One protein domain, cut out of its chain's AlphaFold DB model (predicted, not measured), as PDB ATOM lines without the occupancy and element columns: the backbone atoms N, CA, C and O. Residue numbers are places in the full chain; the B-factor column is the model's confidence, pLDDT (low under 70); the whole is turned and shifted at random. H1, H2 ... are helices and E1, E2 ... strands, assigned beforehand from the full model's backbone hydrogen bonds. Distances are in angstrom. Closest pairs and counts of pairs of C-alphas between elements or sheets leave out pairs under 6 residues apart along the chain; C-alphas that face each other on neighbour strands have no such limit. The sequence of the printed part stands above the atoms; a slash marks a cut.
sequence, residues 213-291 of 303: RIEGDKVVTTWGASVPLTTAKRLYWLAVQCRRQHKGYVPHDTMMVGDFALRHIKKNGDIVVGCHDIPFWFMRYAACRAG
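Overview. This is residues 213 to 291 of the 303 residues of an uncharacterized protein of Mesorhizobium sp (UniProt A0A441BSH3). Two small three-stranded sheets, E4 E5 E6 and E1 E2 E3, stand apart, and two helices bridge them: H1 runs through the core from E3 to beside E4 and E5, and H2 runs back from E6 to E1, steeply tilted to H1. Each sheet is antiparallel, in the order named. The printed part has 79 residues, along the chain E1 E2 E3 H1 E4 E5 E6 H2, of mixed class, compact and rounded, with a radius of gyration of the C-alphas of 11.6 A and spans of 32 by 24 by 19 A.

Arrangement. E4, residues 260 to 265, E5, 271 to 273, and E6, 276 to 278, form a meander, each strand the antiparallel neighbour of the one before. N 263 and O 272 are 2.8 A apart, and N 278 and O 271 2.8 A, within hydrogen-bond range. Residues 256 to 257 pair antiparallel with residues 260 to 261 of E4. H1, residues 229 to 244, is on this sheet; the closest C-alphas of H1 and E4, Ala 239 and Ile 265, are 6.4 A apart. H2, residues 280 to 289, touches H1, which uses residues 233 to 239 alone, at a steep tilt of 47 degrees, opposite ways; the closest C-alphas, Tyr 236 and Met 283, are 6.1 A apart. In both helices every O i to N i+4 pair is within hydrogen-bond range. E1, residues 213 to 215, E2, 218 to 221, and E3, 226 to 228, form the other meander, with N 213 and O 220 2.8 A apart and N 219 and O 227 2.8 A. H1 stands up from this sheet, rising 78 degrees; H2 is on it too, the closest C-alphas of H2 and E1, Arg 213 and Ala 286, being 6.3 A apart.

Along the chain. E4 is 14.2 A long, H1 22.2 A and H2 14.4 A. C-alpha 213 begins E1 at (-9.451, -14.922, -38.104), and C-alpha 289 ends H2 at (-5.584, -12.481, -31.610).

Size, cuts and confidence. The C-alphas farthest apart, Gly 216 and His 246, are 32.6 A apart. The printed part has no cut; the link from H1 to E4, residues 245 to 259, is long. No printed residue is under 70 in pLDDT.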
ATOM      1  N   ARG A 213     -10.910 -14.904 -38.067       86.88
ATOM      2  CA  ARG A 213      -9.451 -14.922 -38.104       86.88
ATOM      3  C   ARG A 213      -8.932 -13.546 -38.523       86.88
ATOM      4  O   ARG A 213      -9.596 -12.842 -39.275       86.88
ATOM      5  N   ILE A 214      -7.747 -13.183 -38.038       88.19
ATOM      6  CA  ILE A 214      -7.001 -12.014 -38.514       88.19
ATOM      7  C   ILE A 214      -6.163 -12.420 -39.729       88.19
ATOM      8  O   ILE A 214      -5.400 -13.383 -39.648       88.19
ATOM      9  N   GLU A 215      -6.300 -11.690 -40.830       87.25
ATOM     10  CA  GLU A 215      -5.475 -11.816 -42.034       87.25
ATOM     11  C   GLU A 215      -4.943 -10.435 -42.406       87.25
ATOM     12  O   GLU A 215      -5.692  -9.613 -42.919       87.25
ATOM     13  N   GLY A 216      -3.668 -10.154 -42.131       87.94
ATOM     14  CA  GLY A 216      -3.099  -8.825 -42.371       87.94
ATOM     15  C   GLY A 216      -3.853  -7.734 -41.600       87.94
ATOM     16  O   GLY A 216      -3.913  -7.759 -40.372       87.94
ATOM     17  N   ASP A 217      -4.444  -6.793 -42.330       90.81
ATOM     18  CA  ASP A 217      -5.170  -5.625 -41.822       90.81
ATOM     19  C   ASP A 217      -6.697  -5.819 -41.748       90.81
ATOM     20  O   ASP A 217      -7.434  -4.855 -41.525       90.81
ATOM     21  N   LYS A 218      -7.193  -7.055 -41.893       92.38
ATOM     22  CA  LYS A 218      -8.628  -7.388 -41.894       92.38
ATOM     23  C   LYS A 218      -8.970  -8.579 -40.995       92.38
ATOM     24  O   LYS A 218      -8.158  -9.463 -40.724       92.38
ATOM     25  N   VAL A 219     -10.222  -8.609 -40.548       89.56
ATOM     26  CA  VAL A 219     -10.874  -9.773 -39.943       89.56
ATOM     27  C   VAL A 219     -11.652 -10.494 -41.037       89.56
ATOM     28  O   VAL A 219     -12.471  -9.881 -41.718       89.56
ATOM     29  N   VAL A 220     -11.421 -11.792 -41.201       88.38
ATOM     30  CA  VAL A 220     -12.180 -12.665 -42.107       88.38
ATOM     31  C   VAL A 220     -12.948 -13.715 -41.313       88.38
ATOM     32  O   VAL A 220     -12.545 -14.076 -40.205       88.38
ATOM     33  N   THR A 221     -14.048 -14.227 -41.859       86.44
ATOM     34  CA  THR A 221     -14.843 -15.285 -41.218       86.44
ATOM     35  C   THR A 221     -14.914 -16.550 -42.061       86.44
ATOM     36  O   THR A 221     -14.786 -16.503 -43.283       86.44
ATOM     37  N   THR A 222     -15.190 -17.689 -41.418       81.62
ATOM     38  CA  THR A 222     -15.421 -18.980 -42.099       81.62
ATOM     39  C   THR A 222     -16.559 -18.949 -43.120       81.62
ATOM     40  O   THR A 222     -16.641 -19.831 -43.968       81.62
ATOM     41  N   TRP A 223     -17.440 -17.948 -43.055       81.62
ATOM     42  CA  TRP A 223     -18.549 -17.762 -43.993       81.62
ATOM     43  C   TRP A 223     -18.210 -16.788 -45.133       81.62
ATOM     44  O   TRP A 223     -19.060 -16.493 -45.967       81.62
ATOM     45  N   GLY A 224     -16.962 -16.314 -45.207       81.06
ATOM     46  CA  GLY A 224     -16.457 -15.483 -46.303       81.06
ATOM     47  C   GLY A 224     -16.669 -13.979 -46.126       81.06
ATOM     48  O   GLY A 224     -16.308 -13.223 -47.020       81.06
ATOM     49  N   ALA A 225     -17.207 -13.529 -44.990       84.75
ATOM     50  CA  ALA A 225     -17.286 -12.101 -44.689       84.75
ATOM     51  C   ALA A 225     -15.904 -11.552 -44.309       84.75
ATOM     52  O   ALA A 225     -15.158 -12.217 -43.582       84.75
ATOM     53  N   SER A 226     -15.593 -10.333 -44.750       88.94
ATOM     54  CA  SER A 226     -14.352  -9.637 -44.422       88.94
ATOM     55  C   SER A 226     -14.616  -8.196 -43.997       88.94
ATOM     56  O   SER A 226     -15.463  -7.518 -44.571       88.94
ATOM     57  N   VAL A 227     -13.911  -7.737 -42.964       90.56
ATOM     58  CA  VAL A 227     -14.055  -6.394 -42.392       90.56
ATOM     59  C   VAL A 227     -12.666  -5.848 -42.052       90.56
ATOM     60  O   VAL A 227     -11.889  -6.574 -41.428       90.56
ATOM     61  N   PRO A 228     -12.336  -4.585 -42.382       92.31
ATOM     62  CA  PRO A 228     -11.082  -3.966 -41.955       92.31
ATOM     63  C   PRO A 228     -10.892  -4.037 -40.434       92.31
ATOM     64  O   PRO A 228     -11.836  -3.828 -39.665       92.31
ATOM     65  N   LEU A 229      -9.668  -4.304 -39.974       90.69
ATOM     66  CA  LEU A 229      -9.351  -4.477 -38.555       90.69
ATOM     67  C   LEU A 229      -9.648  -3.207 -37.747       90.69
ATOM     68  O   LEU A 229     -10.080  -3.285 -36.599       90.69
ATOM     69  N   THR A 230      -9.477  -2.039 -38.362       89.88
ATOM     70  CA  THR A 230      -9.844  -0.734 -37.796       89.88
ATOM     71  C   THR A 230     -11.340  -0.651 -37.489       89.88
ATOM     72  O   THR A 230     -11.724  -0.301 -36.369       89.88
ATOM     73  N   THR A 231     -12.187  -1.046 -38.441       90.56
ATOM     74  CA  THR A 231     -13.647  -1.110 -38.290       90.56
ATOM     75  C   THR A 231     -14.050  -2.156 -37.252       90.56
ATOM     76  O   THR A 231     -14.823  -1.856 -36.341       90.56
ATOM     77  N   ALA A 232     -13.467  -3.357 -37.317       90.81
ATOM     78  CA  ALA A 232     -13.729  -4.423 -36.351       90.81
ATOM     79  C   ALA A 232     -13.345  -4.018 -34.914       90.81
ATOM     80  O   ALA A 232     -14.082  -4.308 -33.973       90.81
ATOM     81  N   LYS A 233     -12.231  -3.292 -34.736       90.94
ATOM     82  CA  LYS A 233     -11.779  -2.767 -33.438       90.94
ATOM     83  C   LYS A 233     -12.751  -1.737 -32.866       90.94
ATOM     84  O   LYS A 233     -13.064  -1.809 -31.679       90.94
ATOM     85  N   ARG A 234     -13.247  -0.803 -33.686       89.62
ATOM     86  CA  ARG A 234     -14.272   0.173 -33.263       89.62
ATOM     87  C   ARG A 234     -15.542  -0.537 -32.802       89.62
ATOM     88  O   ARG A 234     -16.040  -0.261 -31.714       89.62
ATOM     89  N   LEU A 235     -16.007  -1.500 -33.595       91.38
ATOM     90  CA  LEU A 235     -17.215  -2.261 -33.294       91.38
ATOM     91  C   LEU A 235     -17.073  -3.106 -32.020       91.38
ATOM     92  O   LEU A 235     -17.982  -3.123 -31.192       91.38
ATOM     93  N   TYR A 236     -15.917  -3.748 -31.821       92.88
ATOM     94  CA  TYR A 236     -15.614  -4.482 -30.593       92.88
ATOM     95  C   TYR A 236     -15.691  -3.580 -29.357       92.88
ATOM     96  O   TYR A 236     -16.324  -3.949 -28.369       92.88
ATOM     97  N   TRP A 237     -15.100  -2.385 -29.407       92.50
ATOM     98  CA  TRP A 237     -15.140  -1.457 -28.277       92.50
ATOM     99  C   TRP A 237     -16.541  -0.934 -27.978       92.50
ATOM    100  O   TRP A 237     -16.928  -0.856 -26.812       92.50
ATOM    101  N   LEU A 238     -17.332  -0.659 -29.015       92.38
ATOM    102  CA  LEU A 238     -18.731  -0.288 -28.844       92.38
ATOM    103  C   LEU A 238     -19.529  -1.422 -28.174       92.38
ATOM    104  O   LEU A 238     -20.311  -1.177 -27.253       92.38
ATOM    105  N   ALA A 239     -19.272  -2.675 -28.557       93.25
ATOM    106  CA  ALA A 239     -19.867  -3.844 -27.919       93.25
ATOM    107  C   ALA A 239     -19.414  -4.041 -26.460       93.25
ATOM    108  O   ALA A 239     -20.236  -4.377 -25.603       93.25
ATOM    109  N   VAL A 240     -18.134  -3.795 -26.150       93.38
ATOM    110  CA  VAL A 240     -17.603  -3.801 -24.772       93.38
ATOM    111  C   VAL A 240     -18.337  -2.767 -23.923       93.38
ATOM    112  O   VAL A 240     -18.772  -3.085 -22.815       93.38
ATOM    113  N   GLN A 241     -18.512  -1.549 -24.439       92.62
ATOM    114  CA  GLN A 241     -19.221  -0.477 -23.744       92.62
ATOM    115  C   GLN A 241     -20.685  -0.848 -23.482       92.62
ATOM    116  O   GLN A 241     -21.134  -0.755 -22.338       92.62
ATOM    117  N   CYS A 242     -21.399  -1.337 -24.501       93.50
ATOM    118  CA  CYS A 242     -22.787  -1.793 -24.371       93.50
ATOM    119  C   CYS A 242     -22.932  -2.861 -23.279       93.50
ATOM    120  O   CYS A 242     -23.815  -2.779 -22.424       93.50
ATOM    121  N   ARG A 243     -22.008  -3.833 -23.262       93.69
ATOM    122  CA  ARG A 243     -21.976  -4.903 -22.260       93.69
ATOM    123  C   ARG A 243     -21.701  -4.383 -20.851       93.69
ATOM    124  O   ARG A 243     -22.390  -4.791 -19.923       93.69
ATOM    125  N   ARG A 244     -20.720  -3.487 -20.680       91.75
ATOM    126  CA  ARG A 244     -20.378  -2.888 -19.374       91.75
ATOM    127  C   ARG A 244     -21.520  -2.049 -18.805       91.75
ATOM    128  O   ARG A 244     -21.723  -2.040 -17.600       91.75
ATOM    129  N   GLN A 245     -22.247  -1.347 -19.670       92.81
ATOM    130  CA  GLN A 245     -23.365  -0.485 -19.283       92.81
ATOM    131  C   GLN A 245     -24.702  -1.236 -19.207       92.81
ATOM    132  O   GLN A 245     -25.715  -0.630 -18.870       92.81
ATOM    133  N   HIS A 246     -24.734  -2.528 -19.565       91.94
ATOM    134  CA  HIS A 246     -25.960  -3.313 -19.735       91.94
ATOM    135  C   HIS A 246     -27.016  -2.613 -20.614       91.94
ATOM    136  O   HIS A 246     -28.228  -2.785 -20.438       91.94
ATOM    137  N   LYS A 247     -26.553  -1.835 -21.597       93.88
ATOM    138  CA  LYS A 247     -27.376  -1.007 -22.481       93.88
ATOM    139  C   LYS A 247     -27.101  -1.409 -23.923       93.88
ATOM    140  O   LYS A 247     -25.954  -1.460 -24.343       93.88
ATOM    141  N   GLY A 248     -28.155  -1.744 -24.665       93.12
ATOM    142  CA  GLY A 248     -28.036  -2.044 -26.090       93.12
ATOM    143  C   GLY A 248     -27.808  -0.774 -26.906       93.12
ATOM    144  O   GLY A 248     -28.070   0.331 -26.429       93.12
ATOM    145  N   TYR A 249     -27.360  -0.943 -28.143       94.56
ATOM    146  CA  TYR A 249     -27.149   0.146 -29.088       94.56
ATOM    147  C   TYR A 249     -27.835  -0.170 -30.415       94.56
ATOM    148  O   TYR A 249     -27.702  -1.271 -30.943       94.56
ATOM    149  N   VAL A 250     -28.568   0.801 -30.946       93.19
ATOM    150  CA  VAL A 250     -29.157   0.758 -32.286       93.19
ATOM    151  C   VAL A 250     -28.622   1.986 -33.020       93.19
ATOM    152  O   VAL A 250     -28.784   3.090 -32.493       93.19
ATOM    153  N   PRO A 251     -27.944   1.824 -34.169       89.56
ATOM    154  CA  PRO A 251     -27.476   2.960 -34.956       89.56
ATOM    155  C   PRO A 251     -28.649   3.851 -35.372       89.56
ATOM    156  O   PRO A 251     -29.690   3.339 -35.777       89.56
ATOM    157  N   HIS A 252     -28.481   5.170 -35.262       85.88
ATOM    158  CA  HIS A 252     -29.470   6.125 -35.768       85.88
ATOM    159  C   HIS A 252     -29.450   6.160 -37.304       85.88
ATOM    160  O   HIS A 252     -30.498   6.053 -37.935       85.88
ATOM    161  N   ASP A 253     -28.244   6.185 -37.880       87.50
ATOM    162  CA  ASP A 253     -27.984   6.100 -39.317       87.50
ATOM    163  C   ASP A 253     -27.363   4.753 -39.713       87.50
ATOM    164  O   ASP A 253     -26.848   4.004 -38.876       87.50
ATOM    165  N   THR A 254     -27.380   4.442 -41.015       87.25
ATOM    166  CA  THR A 254     -26.796   3.198 -41.543       87.25
ATOM    167  C   THR A 254     -25.289   3.160 -41.291       87.25
ATOM    168  O   THR A 254     -24.509   3.825 -41.968       87.25
ATOM    169  N   MET A 255     -24.868   2.332 -40.335       87.62
ATOM    170  CA  MET A 255     -23.459   2.102 -40.025       87.62
ATOM    171  C   MET A 255     -22.970   0.831 -40.721       87.62
ATOM    172  O   MET A 255     -23.390  -0.274 -40.371       87.62
ATOM    173  N   MET A 256     -22.076   0.972 -41.700       88.44
ATOM    174  CA  MET A 256     -21.533  -0.160 -42.460       88.44
ATOM    175  C   MET A 256     -20.377  -0.852 -41.726       88.44
ATOM    176  O   MET A 256     -19.480  -0.216 -41.172       88.44
ATOM    177  N   VAL A 257     -20.388  -2.183 -41.754       87.25
ATOM    178  CA  VAL A 257     -19.386  -3.093 -41.195       87.25
ATOM    179  C   VAL A 257     -18.919  -4.008 -42.329       87.25
ATOM    180  O   VAL A 257     -19.449  -5.100 -42.535       87.25
ATOM    181  N   GLY A 258     -17.949  -3.524 -43.111       84.62
ATOM    182  CA  GLY A 258     -17.652  -4.114 -44.421       84.62
ATOM    183  C   GLY A 258     -18.845  -3.913 -45.359       84.62
ATOM    184  O   GLY A 258     -19.391  -2.814 -45.419       84.62
ATOM    185  N   ASP A 259     -19.292  -4.984 -46.014       85.81
ATOM    186  CA  ASP A 259     -20.413  -4.955 -46.970       85.81
ATOM    187  C   ASP A 259     -21.806  -4.999 -46.309       85.81
ATOM    188  O   ASP A 259     -22.832  -4.970 -46.989       85.81
ATOM    189  N   PHE A 260     -21.872  -5.090 -44.979       89.38
ATOM    190  CA  PHE A 260     -23.118  -5.322 -44.247       89.38
ATOM    191  C   PHE A 260     -23.401  -4.214 -43.234       89.38
ATOM    192  O   PHE A 260     -22.500  -3.739 -42.553       89.38
ATOM    193  N   ALA A 261     -24.669  -3.840 -43.063       91.56
ATOM    194  CA  ALA A 261     -25.068  -2.854 -42.060       91.56
ATOM    195  C   ALA A 261     -25.116  -3.450 -40.642       91.56
ATOM    196  O   ALA A 261     -25.645  -4.550 -40.433       91.56
ATOM    197  N   LEU A 262     -24.636  -2.693 -39.652       93.50
ATOM    198  CA  LEU A 262     -24.900  -2.940 -38.238       93.50
ATOM    199  C   LEU A 262     -26.384  -2.678 -37.959       93.50
ATOM    200  O   LEU A 262     -26.884  -1.581 -38.189       93.50
ATOM    201  N   ARG A 263     -27.095  -3.690 -37.459       94.12
ATOM    202  CA  ARG A 263     -28.518  -3.584 -37.106       94.12
ATOM    203  C   ARG A 263     -28.704  -3.194 -35.649       94.12
ATOM    204  O   ARG A 263     -29.441  -2.262 -35.360       94.12
ATOM    205  N   HIS A 264     -28.054  -3.909 -34.735       94.44
ATOM    206  CA  HIS A 264     -28.041  -3.556 -33.318       94.44
ATOM    207  C   HIS A 264     -26.921  -4.273 -32.561       94.44
ATOM    208  O   HIS A 264     -26.359  -5.263 -33.027       94.44
ATOM    209  N   ILE A 265     -26.654  -3.791 -31.354       95.69
ATOM    210  CA  ILE A 265     -25.810  -4.413 -30.340       95.69
ATOM    211  C   ILE A 265     -26.684  -4.690 -29.118       95.69
ATOM    212  O   ILE A 265     -27.339  -3.793 -28.582       95.69
ATOM    213  N   LYS A 266     -26.723  -5.944 -28.680       95.19
ATOM    214  CA  LYS A 266     -27.490  -6.401 -27.519       95.19
ATOM    215  C   LYS A 266     -26.817  -5.956 -26.220       95.19
ATOM    216  O   LYS A 266     -25.614  -5.712 -26.162       95.19
ATOM    217  N   LYS A 267     -27.585  -5.928 -25.125       94.06
ATOM    218  CA  LYS A 267     -27.094  -5.575 -23.775       94.06
ATOM    219  C   LYS A 267     -25.960  -6.480 -23.274       94.06
ATOM    220  O   LYS A 267     -25.211  -6.088 -22.392       94.06
ATOM    221  N   ASN A 268     -25.850  -7.698 -23.803       91.88
ATOM    222  CA  ASN A 268     -24.787  -8.653 -23.475       91.88
ATOM    223  C   ASN A 268     -23.525  -8.485 -24.354       91.88
ATOM    224  O   ASN A 268     -22.547  -9.211 -24.157       91.88
ATOM    225  N   GLY A 269     -23.537  -7.531 -25.292       91.75
ATOM    226  CA  GLY A 269     -22.456  -7.252 -26.234       91.75
ATOM    227  C   GLY A 269     -22.495  -8.077 -27.522       91.75
ATOM    228  O   GLY A 269     -21.596  -7.920 -28.339       91.75
ATOM    229  N   ASP A 270     -23.478  -8.953 -27.731       93.38
ATOM    230  CA  ASP A 270     -23.651  -9.613 -29.031       93.38
ATOM    231  C   ASP A 270     -24.081  -8.579 -30.079       93.38
ATOM    232  O   ASP A 270     -24.831  -7.651 -29.764       93.38
ATOM    233  N   ILE A 271     -23.629  -8.727 -31.322       92.88
ATOM    234  CA  ILE A 271     -23.963  -7.794 -32.408       92.88
ATOM    235  C   ILE A 271     -24.758  -8.499 -33.499       92.88
ATOM    236  O   ILE A 271     -24.525  -9.669 -33.790       92.88
ATOM    237  N   VAL A 272     -25.650  -7.756 -34.147       92.00
ATOM    238  CA  VAL A 272     -26.347  -8.201 -35.352       92.00
ATOM    239  C   VAL A 272     -25.870  -7.370 -36.527       92.00
ATOM    240  O   VAL A 272     -26.102  -6.162 -36.575       92.00
ATOM    241  N   VAL A 273     -25.205  -8.026 -37.474       89.69
ATOM    242  CA  VAL A 273     -24.695  -7.419 -38.707       89.69
ATOM    243  C   VAL A 273     -25.330  -8.152 -39.883       89.69
ATOM    244  O   VAL A 273     -25.257  -9.379 -39.979       89.69
ATOM    245  N   GLY A 274     -26.009  -7.411 -40.760       87.56
ATOM    246  CA  GLY A 274     -26.836  -8.006 -41.809       87.56
ATOM    247  C   GLY A 274     -27.942  -8.894 -41.222       87.56
ATOM    248  O   GLY A 274     -28.780  -8.413 -40.461       87.56
ATOM    249  N   CYS A 275     -27.946 -10.180 -41.588       84.31
ATOM    250  CA  CYS A 275     -28.904 -11.193 -41.126       84.31
ATOM    251  C   CYS A 275     -28.370 -12.119 -40.018       84.31
ATOM    252  O   CYS A 275     -29.048 -13.079 -39.653       84.31
ATOM    253  N   HIS A 276     -27.174 -11.863 -39.479       83.44
ATOM    254  CA  HIS A 276     -26.506 -12.793 -38.572       83.44
ATOM    255  C   HIS A 276     -26.198 -12.190 -37.207       83.44
ATOM    256  O   HIS A 276     -25.806 -11.029 -37.085       83.44
ATOM    257  N   ASP A 277     -26.321 -13.039 -36.191       88.25
ATOM    258  CA  ASP A 277     -25.914 -12.777 -34.817       88.25
ATOM    259  C   ASP A 277     -24.456 -13.211 -34.607       88.25
ATOM    260  O   ASP A 277     -24.099 -14.377 -34.810       88.25
ATOM    261  N   ILE A 278     -23.613 -12.277 -34.175       88.50
ATOM    262  CA  ILE A 278     -22.206 -12.508 -33.854       88.50
ATOM    263  C   ILE A 278     -22.040 -12.380 -32.332       88.50
ATOM    264  O   ILE A 278     -22.148 -11.278 -31.785       88.50
ATOM    265  N   PRO A 279     -21.754 -13.490 -31.628       90.06
ATOM    266  CA  PRO A 279     -21.592 -13.468 -30.181       90.06
ATOM    267  C   PRO A 279     -20.415 -12.604 -29.714       90.06
ATOM    268  O   PRO A 279     -19.357 -12.575 -30.343       90.06
ATOM    269  N   PHE A 280     -20.512 -11.996 -28.533       90.56
ATOM    270  CA  PHE A 280     -19.432 -11.173 -27.983       90.56
ATOM    271  C   PHE A 280     -18.105 -11.932 -27.836       90.56
ATOM    272  O   PHE A 280     -17.032 -11.387 -28.099       90.56
ATOM    273  N   TRP A 281     -18.156 -13.207 -27.432       87.38
ATOM    274  CA  TRP A 281     -16.949 -14.022 -27.258       87.38
ATOM    275  C   TRP A 281     -16.175 -14.200 -28.571       87.38
ATOM    276  O   TRP A 281     -14.949 -14.276 -28.542       87.38
ATOM    277  N   PHE A 282     -16.870 -14.213 -29.714       86.94
ATOM    278  CA  PHE A 282     -16.264 -14.287 -31.041       86.94
ATOM    279  C   PHE A 282     -15.449 -13.020 -31.321       86.94
ATOM    280  O   PHE A 282     -14.292 -13.105 -31.733       86.94
ATOM    281  N   MET A 283     -16.018 -11.842 -31.037       89.06
ATOM    282  CA  MET A 283     -15.314 -10.571 -31.234       89.06
ATOM    283  C   MET A 283     -14.134 -10.443 -30.275       89.06
ATOM    284  O   MET A 283     -13.050 -10.039 -30.683       89.06
ATOM    285  N   ARG A 284     -14.315 -10.865 -29.018       88.75
ATOM    286  CA  ARG A 284     -13.240 -10.913 -28.022       88.75
ATOM    287  C   ARG A 284     -12.104 -11.837 -28.455       88.75
ATOM    288  O   ARG A 284     -10.945 -11.467 -28.314       88.75
ATOM    289  N   TYR A 285     -12.418 -13.009 -29.008       86.25
ATOM    290  CA  TYR A 285     -11.411 -13.924 -29.544       86.25
ATOM    291  C   TYR A 285     -10.589 -13.259 -30.658       86.25
ATOM    292  O   TYR A 285      -9.358 -13.283 -30.605       86.25
ATOM    293  N   ALA A 286     -11.248 -12.603 -31.621       87.31
ATOM    294  CA  ALA A 286     -10.565 -11.859 -32.681       87.31
ATOM    295  C   ALA A 286      -9.703 -10.713 -32.120       87.31
ATOM    296  O   ALA A 286      -8.552 -10.557 -32.521       87.31
ATOM    297  N   ALA A 287     -10.225  -9.962 -31.146       88.00
ATOM    298  CA  ALA A 287      -9.518  -8.863 -30.497       88.00
ATOM    299  C   ALA A 287      -8.239  -9.335 -29.786       88.00
ATOM    300  O   ALA A 287      -7.173  -8.763 -30.007       88.00
ATOM    301  N   CYS A 288      -8.309 -10.431 -29.020       86.94
ATOM    302  CA  CYS A 288      -7.135 -11.025 -28.378       86.94
ATOM    303  C   CYS A 288      -6.082 -11.473 -29.403       86.94
ATOM    304  O   CYS A 288      -4.892 -11.249 -29.199       86.94
ATOM    305  N   ARG A 289      -6.502 -12.070 -30.529       84.69
ATOM    306  CA  ARG A 289      -5.584 -12.481 -31.610       84.69
ATOM    307  C   ARG A 289      -4.938 -11.293 -32.327       84.69
ATOM    308  O   ARG A 289      -3.833 -11.443 -32.830       84.69
ATOM    309  N   ALA A 290      -5.596 -10.137 -32.337       86.19
ATOM    310  CA  ALA A 290      -5.071  -8.882 -32.870       86.19
ATOM    311  C   ALA A 290      -4.232  -8.077 -31.852       86.19
ATOM    312  O   ALA A 290      -3.885  -6.930 -32.127       86.19
ATOM    313  N   GLY A 291      -3.945  -8.628 -30.665       86.19
ATOM    314  CA  GLY A 291      -3.195  -7.926 -29.615       86.19
ATOM    315  C   GLY A 291      -3.958  -6.761 -28.974       86.19
ATOM    316  O   GLY A 291      -3.352  -5.893 -28.350       86.19
TER     317      GLY A 291